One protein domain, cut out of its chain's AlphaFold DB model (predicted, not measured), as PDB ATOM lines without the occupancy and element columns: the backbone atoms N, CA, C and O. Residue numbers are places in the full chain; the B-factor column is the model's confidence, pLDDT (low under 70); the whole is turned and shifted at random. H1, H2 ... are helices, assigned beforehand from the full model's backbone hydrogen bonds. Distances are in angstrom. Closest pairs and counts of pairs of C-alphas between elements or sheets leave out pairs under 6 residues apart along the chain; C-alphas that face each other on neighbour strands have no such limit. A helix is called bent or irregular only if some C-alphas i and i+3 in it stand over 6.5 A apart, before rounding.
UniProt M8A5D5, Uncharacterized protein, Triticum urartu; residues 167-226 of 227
ATOM      1  N   ILE A 167     -22.285 286.906   0.093       59.44
ATOM      2  CA  ILE A 167     -22.455 287.048  -1.345       59.44
ATOM      3  C   ILE A 167     -23.796 286.395  -1.693       59.44
ATOM      4  O   ILE A 167     -24.019 285.262  -1.257       59.44
ATOM      5  N   PRO A 168     -24.694 287.072  -2.428       59.97
ATOM      6  CA  PRO A 168     -25.966 286.487  -2.815       59.97
ATOM      7  C   PRO A 168     -25.716 285.242  -3.680       59.97
ATOM      8  O   PRO A 168     -25.548 285.320  -4.895       59.97
ATOM      9  N   GLU A 169     -25.725 284.078  -3.022       61.12
ATOM     10  CA  GLU A 169     -25.741 282.736  -3.608       61.12
ATOM     11  C   GLU A 169     -26.701 282.597  -4.805       61.12
ATOM     12  O   GLU A 169     -26.277 281.979  -5.783       61.12
ATOM     13  N   PRO A 170     -27.910 283.212  -4.841       62.06
ATOM     14  CA  PRO A 170     -28.812 283.086  -5.993       62.06
ATOM     15  C   PRO A 170     -28.250 283.565  -7.343       62.06
ATOM     16  O   PRO A 170     -28.818 283.216  -8.380       62.06
ATOM     17  N   LEU A 171     -27.163 284.349  -7.366       64.44
ATOM     18  CA  LEU A 171     -26.552 284.816  -8.617       64.44
ATOM     19  C   LEU A 171     -25.515 283.840  -9.199       64.44
ATOM     20  O   LEU A 171     -25.275 283.876 -10.405       64.44
ATOM     21  N   LYS A 172     -24.948 282.933  -8.388       66.81
ATOM     22  CA  LYS A 172     -23.881 282.010  -8.824       66.81
ATOM     23  C   LYS A 172     -24.355 280.950  -9.823       66.81
ATOM     24  O   LYS A 172     -23.574 280.480 -10.643       66.81
ATOM     25  N   ASP A 173     -25.641 280.613  -9.812       64.38
ATOM     26  CA  ASP A 173     -26.184 279.505 -10.607       64.38
ATOM     27  C   ASP A 173     -26.402 279.828 -12.105       64.38
ATOM     28  O   ASP A 173     -26.769 278.935 -12.869       64.38
ATOM     29  N   TYR A 174     -26.224 281.081 -12.558       59.97
ATOM     30  CA  TYR A 174     -26.733 281.526 -13.876       59.97
ATOM     31  C   TYR A 174     -25.711 282.178 -14.811       59.97
ATOM     32  O   TYR A 174     -26.085 282.922 -15.718       59.97
ATOM     33  N   GLY A 175     -24.426 281.864 -14.643       63.28
ATOM     34  CA  GLY A 175     -23.374 282.393 -15.517       63.28
ATOM     35  C   GLY A 175     -23.106 283.884 -15.309       63.28
ATOM     36  O   GLY A 175     -22.485 284.510 -16.162       63.28
ATOM     37  N   VAL A 176     -23.578 284.435 -14.186       69.94
ATOM     38  CA  VAL A 176     -23.107 285.714 -13.662       69.94
ATOM     39  C   VAL A 176     -21.706 285.462 -13.115       69.94
ATOM     40  O   VAL A 176     -21.518 284.562 -12.297       69.94
ATOM     41  N   ASN A 177     -20.720 286.206 -13.605       78.50
ATOM     42  CA  ASN A 177     -19.335 286.030 -13.179       78.50
ATOM     43  C   ASN A 177     -19.166 286.485 -11.719       78.50
ATOM     44  O   ASN A 177     -19.829 287.426 -11.286       78.50
ATOM     45  N   ASP A 178     -18.236 285.898 -10.968       77.94
ATOM     46  CA  ASP A 178     -17.953 286.302  -9.583       77.94
ATOM     47  C   ASP A 178     -17.649 287.809  -9.474       77.94
ATOM     48  O   ASP A 178     -18.066 288.464  -8.516       77.94
ATOM     49  N   GLY A 179     -17.011 288.390 -10.498       76.00
ATOM     50  CA  GLY A 179     -16.800 289.838 -10.600       76.00
ATOM     51  C   GLY A 179     -18.100 290.646 -10.718       76.00
ATOM     52  O   GLY A 179     -18.250 291.681 -10.071       76.00
ATOM     53  N   GLU A 180     -19.077 290.157 -11.481       80.75
ATOM     54  CA  GLU A 180     -20.396 290.785 -11.623       80.75
ATOM     55  C   GLU A 180     -21.198 290.698 -10.315       80.75
ATOM     56  O   GLU A 180     -21.804 291.679  -9.878       80.75
ATOM     57  N   ILE A 181     -21.134 289.551  -9.635       79.88
ATOM     58  CA  ILE A 181     -21.764 289.347  -8.325       79.88
ATOM     59  C   ILE A 181     -21.144 290.285  -7.278       79.88
ATOM     60  O   ILE A 181     -21.871 290.904  -6.498       79.88
ATOM     61  N   CYS A 182     -19.815 290.426  -7.281       76.88
ATOM     62  CA  CYS A 182     -19.088 291.333  -6.394       76.88
ATOM     63  C   CYS A 182     -19.512 292.794  -6.606       76.88
ATOM     64  O   CYS A 182     -19.795 293.505  -5.641       76.88
ATOM     65  N   MET A 183     -19.639 293.236  -7.862       80.44
ATOM     66  CA  MET A 183     -20.111 294.588  -8.174       80.44
ATOM     67  C   MET A 183     -21.525 294.843  -7.648       80.44
ATOM     68  O   MET A 183     -21.759 295.869  -7.011       80.44
ATOM     69  N   ILE A 184     -22.456 293.904  -7.849       80.81
ATOM     70  CA  ILE A 184     -23.828 294.023  -7.334       80.81
ATOM     71  C   ILE A 184     -23.833 294.060  -5.802       80.81
ATOM     72  O   ILE A 184     -24.545 294.872  -5.218       80.81
ATOM     73  N   ALA A 185     -23.034 293.223  -5.138       77.75
ATOM     74  CA  ALA A 185     -22.961 293.198  -3.679       77.75
ATOM     75  C   ALA A 185     -22.383 294.501  -3.096       77.75
ATOM     76  O   ALA A 185     -22.902 295.007  -2.100       77.75
ATOM     77  N   ASN A 186     -21.353 295.067  -3.734       77.25
ATOM     78  CA  ASN A 186     -20.677 296.281  -3.267       77.25
ATOM     79  C   ASN A 186     -21.486 297.552  -3.533       77.25
ATOM     80  O   ASN A 186     -21.573 298.424  -2.671       77.25
ATOM     81  N   ILE A 187     -22.068 297.668  -4.727       83.19
ATOM     82  CA  ILE A 187     -22.861 298.841  -5.116       83.19
ATOM     83  C   ILE A 187     -24.254 298.767  -4.487       83.19
ATOM     84  O   ILE A 187     -24.819 299.788  -4.103       83.19
ATOM     85  N   GLY A 188     -24.788 297.556  -4.320       77.44
ATOM     86  CA  GLY A 188     -26.079 297.299  -3.695       77.44
ATOM     87  C   GLY A 188     -27.245 298.010  -4.388       77.44
ATOM     88  O   GLY A 188     -27.972 298.704  -3.669       77.44
ATOM     89  N   PRO A 189     -27.417 297.849  -5.719       82.56
ATOM     90  CA  PRO A 189     -28.514 298.460  -6.470       82.56
ATOM     91  C   PRO A 189     -29.871 298.085  -5.865       82.56
ATOM     92  O   PRO A 189     -30.010 297.030  -5.248       82.56
ATOM     93  N   GLU A 190     -30.874 298.946  -6.016       79.12
ATOM     94  CA  GLU A 190     -32.217 298.718  -5.459       79.12
ATOM     95  C   GLU A 190     -33.204 298.221  -6.516       79.12
ATOM     96  O   GLU A 190     -34.228 297.619  -6.188       79.12
ATOM     97  N   THR A 191     -32.880 298.430  -7.794       86.19
ATOM     98  CA  THR A 191     -33.731 298.049  -8.923       86.19
ATOM     99  C   THR A 191     -32.999 297.161  -9.922       86.19
ATOM    100  O   THR A 191     -31.773 297.183 -10.053       86.19
ATOM    101  N   ILE A 192     -33.765 296.368 -10.670       86.38
ATOM    102  CA  ILE A 192     -33.224 295.488 -11.713       86.38
ATOM    103  C   ILE A 192     -32.655 296.337 -12.866       86.38
ATOM    104  O   ILE A 192     -31.651 295.987 -13.485       86.38
ATOM    105  N   GLU A 193     -33.264 297.490 -13.144       88.69
ATOM    106  CA  GLU A 193     -32.796 298.469 -14.125       88.69
ATOM    107  C   GLU A 193     -31.399 298.994 -13.794       88.69
ATOM    108  O   GLU A 193     -30.564 299.079 -14.694       88.69
ATOM    109  N   GLU A 194     -31.128 299.293 -12.521       88.56
ATOM    110  CA  GLU A 194     -29.795 299.678 -12.054       88.56
ATOM    111  C   GLU A 194     -28.790 298.543 -12.223       88.56
ATOM    112  O   GLU A 194     -27.679 298.786 -12.685       88.56
ATOM    113  N   VAL A 195     -29.186 297.296 -11.946       86.94
ATOM    114  CA  VAL A 195     -28.329 296.124 -12.189       86.94
ATOM    115  C   VAL A 195     -27.967 296.010 -13.670       86.94
ATOM    116  O   VAL A 195     -26.806 295.794 -13.996       86.94
ATOM    117  N   TYR A 196     -28.918 296.200 -14.588       88.56
ATOM    118  CA  TYR A 196     -28.628 296.160 -16.027       88.56
ATOM    119  C   TYR A 196     -27.867 297.383 -16.542       88.56
ATOM    120  O   TYR A 196     -27.193 297.288 -17.569       88.56
ATOM    121  N   ALA A 197     -28.003 298.534 -15.883       88.62
ATOM    122  CA  ALA A 197     -27.190 299.708 -16.175       88.62
ATOM    123  C   ALA A 197     -25.741 299.499 -15.712       88.62
ATOM    124  O   ALA A 197     -24.814 299.889 -16.418       88.62
ATOM    125  N   LEU A 198     -25.566 298.844 -14.563       86.00
ATOM    126  CA  LEU A 198     -24.271 298.513 -13.984       86.00
ATOM    127  C   LEU A 198     -23.570 297.381 -14.741       86.00
ATOM    128  O   LEU A 198     -22.362 297.431 -14.951       86.00
ATOM    129  N   ILE A 199     -24.331 296.369 -15.161       86.88
ATOM    130  CA  ILE A 199     -23.820 295.155 -15.795       86.88
ATOM    131  C   ILE A 199     -24.581 294.902 -17.105       86.88
ATOM    132  O   ILE A 199     -25.533 294.112 -17.159       86.88
ATOM    133  N   PRO A 200     -24.173 295.575 -18.198       85.31
ATOM    134  CA  PRO A 200     -24.860 295.484 -19.482       85.31
ATOM    135  C   PRO A 200     -24.877 294.068 -20.078       85.31
ATOM    136  O   PRO A 200     -25.813 293.727 -20.802       85.31
ATOM    137  N   SER A 201     -23.884 293.231 -19.759       82.00
ATOM    138  CA  SER A 201     -23.787 291.819 -20.175       82.00
ATOM    139  C   SER A 201     -25.006 290.998 -19.745       82.00
ATOM    140  O   SER A 201     -25.493 290.169 -20.516       82.00
ATOM    141  N   LEU A 202     -25.583 291.288 -18.575       81.62
ATOM    142  CA  LEU A 202     -26.763 290.583 -18.058       81.62
ATOM    143  C   LEU A 202     -28.049 290.923 -18.818       81.62
ATOM    144  O   LEU A 202     -29.023 290.169 -18.758       81.62
ATOM    145  N   LYS A 203     -28.066 292.028 -19.574       84.81
ATOM    146  CA  LYS A 203     -29.239 292.457 -20.350       84.81
ATOM    147  C   LYS A 203     -29.546 291.506 -21.509       84.81
ATOM    148  O   LYS A 203     -30.705 291.394 -21.906       84.81
ATOM    149  N   ALA A 204     -28.538 290.795 -22.021       85.69
ATOM    150  CA  ALA A 204     -28.705 289.805 -23.085       85.69
ATOM    151  C   ALA A 204     -29.547 288.593 -22.642       85.69
ATOM    152  O   ALA A 204     -30.251 287.999 -23.455       85.69
ATOM    153  N   THR A 205     -29.522 288.262 -21.348       82.75
ATOM    154  CA  THR A 205     -30.241 287.128 -20.744       82.75
ATOM    155  C   THR A 205     -31.367 287.577 -19.807       82.75
ATOM    156  O   THR A 205     -31.818 286.800 -18.962       82.75
ATOM    157  N   ARG A 206     -31.870 288.812 -19.994       85.25
ATOM    158  CA  ARG A 206     -32.898 289.454 -19.154       85.25
ATOM    159  C   ARG A 206     -34.084 288.535 -18.850       85.25
ATOM    160  O   ARG A 206     -34.444 288.366 -17.696       85.25
ATOM    161  N   SER A 207     -34.642 287.873 -19.860       82.94
ATOM    162  CA  SER A 207     -35.816 287.002 -19.693       82.94
ATOM    163  C   SER A 207     -35.600 285.791 -18.775       82.94
ATOM    164  O   SER A 207     -36.575 285.187 -18.338       82.94
ATOM    165  N   ILE A 208     -34.348 285.419 -18.494       84.06
ATOM    166  CA  ILE A 208     -33.982 284.248 -17.684       84.06
ATOM    167  C   ILE A 208     -33.510 284.678 -16.287       84.06
ATOM    168  O   ILE A 208     -33.793 283.987 -15.308       84.06
ATOM    169  N   ASN A 209     -32.800 285.805 -16.180       82.81
ATOM    170  CA  ASN A 209     -32.184 286.253 -14.926       82.81
ATOM    171  C   ASN A 209     -33.010 287.291 -14.139       82.81
ATOM    172  O   ASN A 209     -32.779 287.430 -12.941       82.81
ATOM    173  N   GLU A 210     -33.995 287.964 -14.747       86.62
ATOM    174  CA  GLU A 210     -34.757 289.068 -14.132       86.62
ATOM    175  C   GLU A 210     -35.403 288.689 -12.789       86.62
ATOM    176  O   GLU A 210     -35.198 289.375 -11.788       86.62
ATOM    177  N   GLY A 211     -36.105 287.551 -12.722       84.62
ATOM    178  CA  GLY A 211     -36.739 287.093 -11.480       84.62
ATOM    179  C   GLY A 211     -35.744 286.776 -10.356       84.62
ATOM    180  O   GLY A 211     -36.036 287.008  -9.186       84.62
ATOM    181  N   LYS A 212     -34.545 286.299 -10.704       81.31
ATOM    182  CA  LYS A 212     -33.496 285.942  -9.733       81.31
ATOM    183  C   LYS A 212     -32.722 287.153  -9.252       81.31
ATOM    184  O   LYS A 212     -32.380 287.228  -8.079       81.31
ATOM    185  N   ILE A 213     -32.481 288.114 -10.141       84.69
ATOM    186  CA  ILE A 213     -31.936 289.414  -9.757       84.69
ATOM    187  C   ILE A 213     -32.901 290.069  -8.765       84.69
ATOM    188  O   ILE A 213     -32.463 290.496  -7.706       84.69
ATOM    189  N   ALA A 214     -34.211 290.052  -9.029       87.00
ATOM    190  CA  ALA A 214     -35.207 290.563  -8.085       87.00
ATOM    191  C   ALA A 214     -35.164 289.852  -6.716       87.00
ATOM    192  O   ALA A 214     -35.233 290.503  -5.669       87.00
ATOM    193  N   GLU A 215     -35.014 288.524  -6.707       84.62
ATOM    194  CA  GLU A 215     -34.863 287.734  -5.480       84.62
ATOM    195  C   GLU A 215     -33.573 288.089  -4.721       84.62
ATOM    196  O   GLU A 215     -33.618 288.334  -3.515       84.62
ATOM    197  N   ALA A 216     -32.442 288.201  -5.421       80.69
ATOM    198  CA  ALA A 216     -31.160 288.606  -4.848       80.69
ATOM    199  C   ALA A 216     -31.220 290.025  -4.263       80.69
ATOM    200  O   ALA A 216     -30.753 290.250  -3.148       80.69
ATOM    201  N   LEU A 217     -31.854 290.967  -4.968       84.56
ATOM    202  CA  LEU A 217     -32.085 292.329  -4.482       84.56
ATOM    203  C   LEU A 217     -32.964 292.342  -3.226       84.56
ATOM    204  O   LEU A 217     -32.677 293.060  -2.272       84.56
ATOM    205  N   THR A 218     -33.993 291.494  -3.187       85.62
ATOM    206  CA  THR A 218     -34.858 291.338  -2.009       85.62
ATOM    207  C   THR A 218     -34.090 290.747  -0.824       85.62
ATOM    208  O   THR A 218     -34.217 291.226   0.304       85.62
ATOM    209  N   ALA A 219     -33.247 289.738  -1.062       79.94
ATOM    210  CA  ALA A 219     -32.377 289.162  -0.040       79.94
ATOM    211  C   ALA A 219     -31.389 290.205   0.513       79.94
ATOM    212  O   ALA A 219     -31.271 290.353   1.731       79.94
ATOM    213  N   LEU A 220     -30.757 290.994  -0.364       76.88
ATOM    214  CA  LEU A 220     -29.879 292.107   0.016       76.88
ATOM    215  C   LEU A 220     -30.629 293.185   0.815       76.88
ATOM    216  O   LEU A 220     -30.110 293.694   1.809       76.88
ATOM    217  N   ALA A 221     -31.868 293.508   0.439       80.69
ATOM    218  CA  ALA A 221     -32.699 294.461   1.170       80.69
ATOM    219  C   ALA A 221     -33.039 293.971   2.590       80.69
ATOM    220  O   ALA A 221     -32.954 294.743   3.545       80.69
ATOM    221  N   ASN A 222     -33.344 292.682   2.764       77.62
ATOM    222  CA  ASN A 222     -33.620 292.085   4.079       77.62
ATOM    223  C   ASN A 222     -32.392 292.088   5.004       77.62
ATOM    224  O   ASN A 222     -32.507 292.307   6.216       77.62
ATOM    225  N   ILE A 223     -31.208 291.900   4.423       71.44
ATOM    226  CA  ILE A 223     -29.921 292.013   5.112       71.44
ATOM    227  C   ILE A 223     -29.684 293.460   5.586       71.44
ATOM    228  O   ILE A 223     -29.294 293.678   6.739       71.44
ATOM    229  N   LYS A 224     -29.987 294.453   4.733       66.69
ATOM    230  CA  LYS A 224     -29.922 295.889   5.073       66.69
ATOM    231  C   LYS A 224     -30.947 296.283   6.152       66.69
ATOM    232  O   LYS A 224     -30.634 297.113   7.004       66.69
ATOM    233  N   ALA A 225     -32.139 295.681   6.138       67.50
ATOM    234  CA  ALA A 225     -33.255 296.010   7.031       67.50
ATOM    235  C   ALA A 225     -33.171 295.377   8.433       67.50
ATOM    236  O   ALA A 225     -33.784 295.894   9.362       67.50
ATOM    237  N   SER A 226     -32.408 294.294   8.615       60.34
ATOM    238  CA  SER A 226     -32.208 293.632   9.921       60.34
ATOM    239  C   SER A 226     -31.236 294.404  10.831       60.34
ATOM    240  O   SER A 226     -30.229 293.853  11.287       60.34
TER     241      SER A 226
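This is residues 167 to 226 of the 227 residues of an uncharacterized protein of Triticum urartu (UniProt M8A5D5). One long helix, H4, kinked sharply near residue 207, makes most of the length, and three short helices, H1, H2 and H3, form an arc over one side of it. H1 runs side by side with H4 the opposite way, H3 packs on H4 at a steep angle, and H2 spans from H1 toward H3, somewhat farther from H4. The printed part has 60 residues with four named helices, H1, H2, H3 and H4 along the chain, and no named strand; the class is all helix. It is compact, with a radius of gyration of the C-alphas of 10.4 A, yet elongated in outline, spanning 33 by 20 by 18 A.

H4 covers residues 200 to 225, 27.8 A from first to last C-alpha, from C-alpha 200 at (-24.860, 295.484, -19.482) to C-alpha 225 at (-33.255, 296.010, 7.031). H4 is irregular: C-alphas 204 and 207 are 8.4 A apart, and its kink near residue 207 is 117 degrees. H3 is residues 192 to 198, 9.7 A long. H2 is residues 178 to 187, 14.2 A long. H1, residues 169 to 174, begins at C-alpha 169 at (-25.741, 282.736, -3.608) and is 10.4 A long; it is neither bent nor irregular, but only just, with C-alphas 170 and 173 6.4 A apart.

H4 touches H1 with residues 209 to 216 alone, the closest C-alphas being those of Pro 170 and Ala 216, 6.1 A apart. These two helices stand at a shallow tilt of 7 degrees, opposite ways. H4 also touches H3, with the C-alphas of Tyr 196 and Lys 203 closest at 5.7 A. Their steep tilt of 69.5 degrees, opposite ways, is only just short of about perpendicular. H2 is close to H4 but not clearly touching, with the C-alphas of Ala 185 and Leu 220 closest at 7.9 A, at a steep tilt of 48 degrees, the same way. H2 is also close to H3 but not clearly touching: the C-alphas of Ile 184 and Val 195 are closest at 6.9 A, and the tilt of 72 degrees is only just about perpendicular. H1 and H2 only just touch, and only at the corner by their link, with 3 pairs of C-alphas within 8 A, the closest those of Leu 171 and Ile 181 at 6.6 A. H1 and H3 are apart. In H2 and H3 every O i to N i+4 pair is within hydrogen-bond range; in H4 it is 16 of 22, and in H1 0 of 2, with 1 of 3 O i to N i+3 pairs within range.

The two C-alphas farthest apart, those of Ala 204 and Ser 226, are 33.4 A apart. The printed part has no cut, and its three links, H1 to H2, H2 to H3 and H3 to H4, are tight. The mean pLDDT of the printed part is 78.4; residues 167 to 176 and 224 to 226 are under 70.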